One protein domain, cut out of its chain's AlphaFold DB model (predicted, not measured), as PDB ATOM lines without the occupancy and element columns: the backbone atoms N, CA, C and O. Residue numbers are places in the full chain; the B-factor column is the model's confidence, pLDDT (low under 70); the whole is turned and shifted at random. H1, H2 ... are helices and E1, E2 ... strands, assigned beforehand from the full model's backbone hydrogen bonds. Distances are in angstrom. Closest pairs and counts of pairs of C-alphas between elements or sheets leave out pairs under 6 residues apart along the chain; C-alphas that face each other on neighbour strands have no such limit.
ATOM      1  N   PRO A 115     109.905-104.006 217.818       90.44
ATOM      2  CA  PRO A 115     110.168-104.202 216.392       90.44
ATOM      3  C   PRO A 115     109.071-103.620 215.488       90.44
ATOM      4  O   PRO A 115     109.369-102.967 214.488       90.44
ATOM      5  N   THR A 116     107.799-103.807 215.851       89.62
ATOM      6  CA  THR A 116     106.662-103.272 215.088       89.62
ATOM      7  C   THR A 116     106.560-101.758 215.235       89.62
ATOM      8  O   THR A 116     106.322-101.056 214.252       89.62
ATOM      9  N   PHE A 117     106.784-101.239 216.444       87.31
ATOM     10  CA  PHE A 117     106.839 -99.800 216.696       87.31
ATOM     11  C   PHE A 117     107.924 -99.120 215.850       87.31
ATOM     12  O   PHE A 117     107.644 -98.145 215.154       87.31
ATOM     13  N   ARG A 118     109.134 -99.686 215.829       88.12
ATOM     14  CA  ARG A 118     110.249 -99.226 214.996       88.12
ATOM     15  C   ARG A 118     109.894 -99.239 213.508       88.12
ATOM     16  O   ARG A 118     110.082 -98.227 212.848       88.12
ATOM     17  N   SER A 119     109.331-100.335 212.995       86.00
ATOM     18  CA  SER A 119     108.899-100.407 211.591       86.00
ATOM     19  C   SER A 119     107.833 -99.360 211.251       86.00
ATOM     20  O   SER A 119     107.819 -98.841 210.137       86.00
ATOM     21  N   THR A 120     106.953 -99.037 212.201       86.00
ATOM     22  CA  THR A 120     105.929 -97.998 212.030       86.00
ATOM     23  C   THR A 120     106.562 -96.610 211.976       86.00
ATOM     24  O   THR A 120     106.200 -95.824 211.109       86.00
ATOM     25  N   LEU A 121     107.530 -96.322 212.854       84.44
ATOM     26  CA  LEU A 121     108.292 -95.070 212.840       84.44
ATOM     27  C   LEU A 121     109.085 -94.886 211.542       84.44
ATOM     28  O   LEU A 121     109.008 -93.823 210.937       84.44
ATOM     29  N   GLU A 122     109.800 -95.922 211.097       83.25
ATOM     30  CA  GLU A 122     110.586 -95.910 209.853       83.25
ATOM     31  C   GLU A 122     109.705 -95.734 208.599       83.25
ATOM     32  O   GLU A 122     110.182 -95.263 207.570       83.25
ATOM     33  N   GLY A 123     108.419 -96.099 208.669       82.62
ATOM     34  CA  GLY A 123     107.454 -95.940 207.577       82.62
ATOM     35  C   GLY A 123     106.801 -94.556 207.483       82.62
ATOM     36  O   GLY A 123     106.079 -94.297 206.518       82.62
ATOM     37  N   LEU A 124     107.011 -93.670 208.462       79.94
ATOM     38  CA  LEU A 124     106.459 -92.316 208.423       79.94
ATOM     39  C   LEU A 124     107.238 -91.440 207.426       79.94
ATOM     40  O   LEU A 124     108.457 -91.557 207.317       79.94
ATOM     41  N   PRO A 125     106.577 -90.493 206.735       77.69
ATOM     42  CA  PRO A 125     107.224 -89.564 205.804       77.69
ATOM     43  C   PRO A 125     107.995 -88.441 206.534       77.69
ATOM     44  O   PRO A 125     107.973 -87.286 206.113       77.69
ATOM     45  N   ILE A 126     108.630 -88.754 207.666       74.44
ATOM     46  CA  ILE A 126     109.368 -87.831 208.532       74.44
ATOM     47  C   ILE A 126     110.654 -88.539 208.969       74.44
ATOM     48  O   ILE A 126     110.614 -89.699 209.370       74.44
ATOM     49  N   ALA A 127     111.793 -87.846 208.909       69.75
ATOM     50  CA  ALA A 127     113.074 -88.404 209.332       69.75
ATOM     51  C   ALA A 127     113.098 -88.608 210.857       69.75
ATOM     52  O   ALA A 127     113.200 -87.642 211.614       69.75
ATOM     53  N   VAL A 128     112.993 -89.865 211.297       73.88
ATOM     54  CA  VAL A 128     113.078 -90.268 212.707       73.88
ATOM     55  C   VAL A 128     113.936 -91.519 212.819       73.88
ATOM     56  O   VAL A 128     113.766 -92.471 212.062       73.88
ATOM     57  N   GLU A 129     114.840 -91.528 213.795       77.06
ATOM     58  CA  GLU A 129     115.644 -92.704 214.118       77.06
ATOM     59  C   GLU A 129     115.013 -93.449 215.294       77.06
ATOM     60  O   GLU A 129     114.995 -92.968 216.434       77.06
ATOM     61  N   ALA A 130     114.488 -94.641 215.015       72.38
ATOM     62  CA  ALA A 130     114.108 -95.583 216.053       72.38
ATOM     63  C   ALA A 130     115.384 -96.213 216.630       72.38
ATOM     64  O   ALA A 130     116.178 -96.813 215.906       72.38
ATOM     65  N   GLY A 131     115.602 -96.067 217.936       80.00
ATOM     66  CA  GLY A 131     116.747 -96.662 218.613       80.00
ATOM     67  C   GLY A 131     116.681 -98.192 218.662       80.00
ATOM     68  O   GLY A 131     115.720 -98.839 218.230       80.00
ATOM     69  N   SER A 132     117.729 -98.805 219.212       81.81
ATOM     70  CA  SER A 132     117.875-100.268 219.211       81.81
ATOM     71  C   SER A 132     117.103-100.954 220.340       81.81
ATOM     72  O   SER A 132     116.872-102.161 220.266       81.81
ATOM     73  N   ARG A 133     116.683-100.213 221.373       83.19
ATOM     74  CA  ARG A 133     115.923-100.744 222.515       83.19
ATOM     75  C   ARG A 133     114.580-100.034 222.711       83.19
ATOM     76  O   ARG A 133     114.433 -98.884 222.297       83.19
ATOM     77  N   PRO A 134     113.616-100.677 223.399       81.88
ATOM     78  CA  PRO A 134     112.363-100.026 223.755       81.88
ATOM     79  C   PRO A 134     112.609 -98.733 224.543       81.88
ATOM     80  O   PRO A 134     113.342 -98.737 225.533       81.88
ATOM     81  N   GLY A 135     111.986 -97.639 224.106       78.75
ATOM     82  CA  GLY A 135     112.149 -96.310 224.706       78.75
ATOM     83  C   GLY A 135     113.341 -95.501 224.182       78.75
ATOM     84  O   GLY A 135     113.501 -94.356 224.590       78.75
ATOM     85  N   GLU A 136     114.149 -96.044 223.269       83.44
ATOM     86  CA  GLU A 136     115.170 -95.279 222.550       83.44
ATOM     87  C   GLU A 136     114.586 -94.756 221.229       83.44
ATOM     88  O   GLU A 136     114.189 -95.534 220.361       83.44
ATOM     89  N   TRP A 137     114.542 -93.438 221.055       80.38
ATOM     90  CA  TRP A 137     114.280 -92.789 219.769       80.38
ATOM     91  C   TRP A 137     114.871 -91.377 219.772       80.38
ATOM     92  O   TRP A 137     115.036 -90.769 220.832       80.38
ATOM     93  N   CYS A 138     115.174 -90.851 218.587       78.19
ATOM     94  CA  CYS A 138     115.602 -89.467 218.414       78.19
ATOM     95  C   CYS A 138     114.535 -88.697 217.630       78.19
ATOM     96  O   CYS A 138     114.314 -88.958 216.449       78.19
ATOM     97  N   GLY A 139     113.848 -87.769 218.299       77.69
ATOM     98  CA  GLY A 139     112.841 -86.909 217.681       77.69
ATOM     99  C   GLY A 139     111.780 -86.410 218.667       77.69
ATOM    100  O   GLY A 139     111.760 -86.830 219.829       77.69
ATOM    101  N   PRO A 140     110.880 -85.516 218.222       81.25
ATOM    102  CA  PRO A 140     109.765 -85.033 219.030       81.25
ATOM    103  C   PRO A 140     108.910 -86.180 219.582       81.25
ATOM    104  O   PRO A 140     108.571 -87.123 218.863       81.25
ATOM    105  N   ARG A 141     108.518 -86.078 220.858       80.81
ATOM    106  CA  ARG A 141     107.695 -87.087 221.551       80.81
ATOM    107  C   ARG A 141     106.383 -87.388 220.821       80.81
ATOM    108  O   ARG A 141     105.943 -88.530 220.795       80.81
ATOM    109  N   THR A 142     105.808 -86.390 220.166       80.38
ATOM    110  CA  THR A 142     104.553 -86.519 219.422       80.38
ATOM    111  C   THR A 142     104.628 -87.500 218.263       80.38
ATOM    112  O   THR A 142     103.637 -88.165 217.974       80.38
ATOM    113  N   ILE A 143     105.795 -87.674 217.639       79.88
ATOM    114  CA  ILE A 143     105.955 -88.676 216.581       79.88
ATOM    115  C   ILE A 143     105.933 -90.093 217.173       79.88
ATOM    116  O   ILE A 143     105.318 -90.993 216.602       79.88
ATOM    117  N   ALA A 144     106.527 -90.279 218.357       79.12
ATOM    118  CA  ALA A 144     106.423 -91.534 219.096       79.12
ATOM    119  C   ALA A 144     104.968 -91.824 219.515       79.12
ATOM    120  O   ALA A 144     104.513 -92.959 219.379       79.12
ATOM    121  N   ASP A 145     104.211 -90.806 219.938       82.69
ATOM    122  CA  ASP A 145     102.790 -90.955 220.280       82.69
ATOM    123  C   ASP A 145     101.942 -91.340 219.051       82.69
ATOM    124  O   ASP A 145     101.112 -92.247 219.136       82.69
ATOM    125  N   ILE A 146     102.183 -90.733 217.880       79.69
ATOM    126  CA  ILE A 146     101.504 -91.094 216.618       79.69
ATOM    127  C   ILE A 146     101.795 -92.550 216.237       79.69
ATOM    128  O   ILE A 146     100.871 -93.299 215.900       79.69
ATOM    129  N   ALA A 147     103.057 -92.980 216.314       82.12
ATOM    130  CA  ALA A 147     103.432 -94.365 216.039       82.12
ATOM    131  C   ALA A 147     102.792 -95.342 217.038       82.12
ATOM    132  O   ALA A 147     102.302 -96.397 216.632       82.12
ATOM    133  N   ALA A 148     102.707 -94.978 218.320       82.94
ATOM    134  CA  ALA A 148     102.040 -95.784 219.340       82.94
ATOM    135  C   ALA A 148     100.524 -95.907 219.099       82.94
ATOM    136  O   ALA A 148      99.967 -97.000 219.224       82.94
ATOM    137  N   ILE A 149      99.842 -94.822 218.708       81.94
ATOM    138  CA  ILE A 149      98.403 -94.851 218.386       81.94
ATOM    139  C   ILE A 149      98.141 -95.682 217.123       81.94
ATOM    140  O   ILE A 149      97.177 -96.454 217.080       81.94
ATOM    141  N   SER A 150      99.012 -95.554 216.121       78.12
ATOM    142  CA  SER A 150      98.934 -96.317 214.869       78.12
ATOM    143  C   SER A 150      99.110 -97.815 215.127       78.12
ATOM    144  O   SER A 150      98.313 -98.632 214.666       78.12
ATOM    145  N   LEU A 151     100.095 -98.174 215.951       82.50
ATOM    146  CA  LEU A 151     100.335 -99.538 216.416       82.50
ATOM    147  C   LEU A 151      99.152-100.105 217.224       82.50
ATOM    148  O   LEU A 151      98.834-101.285 217.101       82.50
ATOM    149  N   ALA A 152      98.461 -99.271 218.008       82.06
ATOM    150  CA  ALA A 152      97.245 -99.663 218.726       82.06
ATOM    151  C   ALA A 152      96.049 -99.957 217.793       82.06
ATOM    152  O   ALA A 152      94.957-100.268 218.271       82.06
ATOM    153  N   GLY A 153      96.225 -99.844 216.472       76.81
ATOM    154  CA  GLY A 153      95.211-100.178 215.477       76.81
ATOM    155  C   GLY A 153      94.018 -99.226 215.481       76.81
ATOM    156  O   GLY A 153      92.960 -99.564 214.943       76.81
ATOM    157  N   ARG A 154      94.148 -98.039 216.091       71.88
ATOM    158  CA  ARG A 154      93.074 -97.044 216.073       71.88
ATOM    159  C   ARG A 154      92.930 -96.491 214.661       71.88
ATOM    160  O   ARG A 154      93.837 -95.873 214.124       71.88
ATOM    161  N   ARG A 155      91.745 -96.685 214.082       63.78
ATOM    162  CA  ARG A 155      91.355 -96.164 212.760       63.78
ATOM    163  C   ARG A 155      90.653 -94.803 212.832       63.78
ATOM    164  O   ARG A 155      89.999 -94.402 211.877       63.78
ATOM    165  N   ALA A 156      90.732 -94.133 213.979       61.34
ATOM    166  CA  ALA A 156      90.158 -92.807 214.165       61.34
ATOM    167  C   ALA A 156      91.169 -91.737 213.715       61.34
ATOM    168  O   ALA A 156      92.366 -91.927 213.949       61.34
ATOM    169  N   PRO A 157      90.720 -90.627 213.101       66.81
ATOM    170  CA  PRO A 157      91.587 -89.477 212.860       66.81
ATOM    171  C   PRO A 157      92.176 -88.989 214.191       66.81
ATOM    172  O   PRO A 157      91.516 -89.093 215.221       66.81
ATOM    173  N   ILE A 158      93.411 -88.489 214.173       65.25
ATOM    174  CA  ILE A 158      94.110 -87.953 215.349       65.25
ATOM    175  C   ILE A 158      94.318 -86.464 215.104       65.25
ATOM    176  O   ILE A 158      94.862 -86.084 214.066       65.25
ATOM    177  N   VAL A 159      93.899 -85.626 216.050       68.06
ATOM    178  CA  VAL A 159      94.198 -84.193 216.014       68.06
ATOM    179  C   VAL A 159      95.490 -83.966 216.786       68.06
ATOM    180  O   VAL A 159      95.580 -84.279 217.976       68.06
ATOM    181  N   VAL A 160      96.489 -83.435 216.089       64.75
ATOM    182  CA  VAL A 160      97.743 -82.978 216.686       64.75
ATOM    183  C   VAL A 160      97.609 -81.475 216.881       64.75
ATOM    184  O   VAL A 160      97.555 -80.732 215.903       64.75
ATOM    185  N   VAL A 161      97.507 -81.036 218.134       68.00
ATOM    186  CA  VAL A 161      97.427 -79.606 218.461       68.00
ATOM    187  C   VAL A 161      98.834 -79.120 218.745       68.00
ATOM    188  O   VAL A 161      99.467 -79.586 219.690       68.00
ATOM    189  N   GLY A 162      99.324 -78.233 217.881       55.03
ATOM    190  CA  GLY A 162     100.625 -77.589 217.988       55.03
ATOM    191  C   GLY A 162     100.490 -76.125 218.296       55.03
ATOM    192  O   GLY A 162      99.605 -75.489 217.743       55.03
ATOM    193  N   ASN A 163     101.392 -75.594 219.116       50.41
ATOM    194  CA  ASN A 163     101.597 -74.158 219.170       50.41
ATOM    195  C   ASN A 163     102.631 -73.788 218.089       50.41
ATOM    196  O   ASN A 163     103.816 -74.113 218.248       50.41
ATOM    197  N   PRO A 164     102.228 -73.202 216.947       44.31
ATOM    198  CA  PRO A 164     103.170 -72.826 215.910       44.31
ATOM    199  C   PRO A 164     103.889 -71.539 216.327       44.31
ATOM    200  O   PRO A 164     103.436 -70.445 216.019       44.31
ATOM    201  N   GLY A 165     105.041 -71.650 216.992       42.19
ATOM    202  CA  GLY A 165     105.999 -70.544 217.008       42.19
ATOM    203  C   GLY A 165     106.802 -70.361 218.288       42.19
ATOM    204  O   GLY A 165     106.364 -69.717 219.232       42.19
ATOM    205  N   ASP A 180      88.042 -74.750 221.806       58.06
ATOM    206  CA  ASP A 180      87.123 -75.171 220.737       58.06
ATOM    207  C   ASP A 180      87.576 -76.474 220.055       58.06
ATOM    208  O   ASP A 180      86.762 -77.376 219.831       58.06
ATOM    209  N   ILE A 181      88.877 -76.644 219.791       58.38
ATOM    210  CA  ILE A 181      89.437 -77.884 219.227       58.38
ATOM    211  C   ILE A 181      89.350 -79.030 220.240       58.38
ATOM    212  O   ILE A 181      88.990 -80.156 219.874       58.38
ATOM    213  N   ALA A 182      89.634 -78.764 221.517       57.47
ATOM    214  CA  ALA A 182      89.491 -79.762 222.572       57.47
ATOM    215  C   ALA A 182      88.028 -80.198 222.747       57.47
ATOM    216  O   ALA A 182      87.743 -81.394 222.876       57.47
ATOM    217  N   THR A 183      87.097 -79.247 222.673       58.50
ATOM    218  CA  THR A 183      85.652 -79.488 222.745       58.50
ATOM    219  C   THR A 183      85.153 -80.258 221.519       58.50
ATOM    220  O   THR A 183      84.410 -81.233 221.664       58.50
ATOM    221  N   ALA A 184      85.607 -79.912 220.313       56.56
ATOM    222  CA  ALA A 184      85.258 -80.621 219.082       56.56
ATOM    223  C   ALA A 184      85.800 -82.061 219.064       56.56
ATOM    224  O   ALA A 184      85.082 -82.995 218.699       56.56
ATOM    225  N   ALA A 185      87.037 -82.276 219.516       57.06
ATOM    226  CA  ALA A 185      87.639 -83.604 219.584       57.06
ATOM    227  C   ALA A 185      86.970 -84.503 220.642       57.06
ATOM    228  O   ALA A 185      86.723 -85.680 220.369       57.06
ATOM    229  N   LEU A 186      86.576 -83.950 221.798       59.31
ATOM    230  CA  LEU A 186      85.749 -84.650 222.793       59.31
ATOM    231  C   LEU A 186      84.370 -85.026 222.233       59.31
ATOM    232  O   LEU A 186      83.898 -86.139 222.461       59.31
ATOM    233  N   THR A 187      83.756 -84.133 221.450       63.25
ATOM    234  CA  THR A 187      82.444 -84.355 220.817       63.25
ATOM    235  C   THR A 187      82.497 -85.448 219.741       63.25
ATOM    236  O   THR A 187      81.546 -86.210 219.580       63.25
ATOM    237  N   LEU A 188      83.622 -85.572 219.030       58.38
ATOM    238  CA  LEU A 188      83.839 -86.578 217.983       58.38
ATOM    239  C   LEU A 188      84.450 -87.893 218.503       58.38
ATOM    240  O   LEU A 188      84.645 -88.827 217.726       58.38
ATOM    241  N   GLY A 189      84.765 -87.987 219.802       55.91
ATOM    242  CA  GLY A 189      85.427 -89.154 220.399       55.91
ATOM    243  C   GLY A 189      86.858 -89.376 219.893       55.91
ATOM    244  O   GLY A 189      87.365 -90.502 219.920       55.91
ATOM    245  N   VAL A 190      87.500 -88.316 219.402       54.78
ATOM    246  CA  VAL A 190      88.831 -88.346 218.795       54.78
ATOM    247  C   VAL A 190      89.897 -88.107 219.872       54.78
ATOM    248  O   VAL A 190      89.803 -87.129 220.616       54.78
ATOM    249  N   PRO A 191      90.923 -88.972 219.991       54.44
ATOM    250  CA  PRO A 191      92.017 -88.745 220.929       54.44
ATOM    251  C   PRO A 191      92.840 -87.510 220.528       54.44
ATOM    252  O   PRO A 191      93.231 -87.365 219.369       54.44
ATOM    253  N   ILE A 192      93.127 -86.646 221.507       56.94
ATOM    254  CA  ILE A 192      93.953 -85.443 221.341       56.94
ATOM    255  C   ILE A 192      95.376 -85.753 221.805       56.94
ATOM    256  O   ILE A 192      95.572 -86.198 222.939       56.94
ATOM    257  N   VAL A 193      96.364 -85.468 220.958       55.84
ATOM    258  CA  VAL A 193      97.783 -85.451 221.341       55.84
ATOM    259  C   VAL A 193      98.239 -83.995 221.348       55.84
ATOM    260  O   VAL A 193      98.166 -83.316 220.322       55.84
ATOM    261  N   ARG A 194      98.661 -83.502 222.518       53.91
ATOM    262  CA  ARG A 194      99.183 -82.138 222.685       53.91
ATOM    263  C   ARG A 194     100.689 -82.108 222.418       53.91
ATOM    264  O   ARG A 194     101.396 -83.006 222.883       53.91
ATOM    265  N   LEU A 195     101.141 -81.098 221.676       48.75
ATOM    266  CA  LEU A 195     102.553 -80.733 221.492       48.75
ATOM    267  C   LEU A 195     103.083 -79.918 222.675       48.75
ATOM    268  O   LEU A 195     102.302 -79.133 223.258       48.75
TER     269      LEU A 195
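What this domain is: This is residues 115 to 165 and 180 to 195 of the 195 residues of an uncharacterized protein of Halopenitus malekzadehii (UniProt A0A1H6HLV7). The parts stand in a loose row along the longest axis: helix H1, helix H2, a small two-stranded parallel strip of E1 and E2, then helix H3 at the far end. The link between H1 and H2, residues 123 to 140, loops out at the H1 end. The 67 printed residues hold three named helices and two named strands, in the order H1 H2 E1 H3 E2; the class is mostly helix, though under half of the residues are in named elements. The whole is only just loose, close to compact, with a radius of gyration of the C-alphas of 13.2 A and spans of 39 by 31 by 20 A.

Where its parts are: H1, residues 115 to 122, begins at C-alpha 115 (110.168, -104.202, 216.392) and is 10.6 A long. H2, residues 141 to 151, is 15.3 A long. E1 is residues 159 to 161, 6.1 A. H3, residues 180 to 187, is 10.3 A long. E2, residues 192 to 194, is 6.3 A long and ends at C-alpha 194 (99.183, -82.138, 222.685).

How they stand to each other: H1 and H2 touch, closest at the C-alphas of Leu 121 and Ala 147, 5.9 A, at a steep tilt of 57 degrees, opposite ways. Residues 129 to 130 pair with 137 to 138, antiparallel. The closest C-alphas of H2 and E2 are Thr 142 and Val 193, 7.1 A. E1 and E2 are parallel neighbours at 24 degrees, with N 161 and O 193 at 3.2 A, within hydrogen-bond range. The closest C-alphas of H3 and E2 are Ala 185 and Ile 192, 6.8 A. H2 and H3 are apart. In H1, H2 and H3 every O i to N i+4 pair is within hydrogen-bond range.

The domain as a whole: The C-alphas farthest apart, Ser 132 and Asp 180, are 39.7 A apart. Residues 166 to 179 are cut out, with 19.8 A between C-alphas 165 and 180. The link H1 to H2 is long. pLDDT is under 70 at residue 127, residues 155 to 165 and residues 180 to 195.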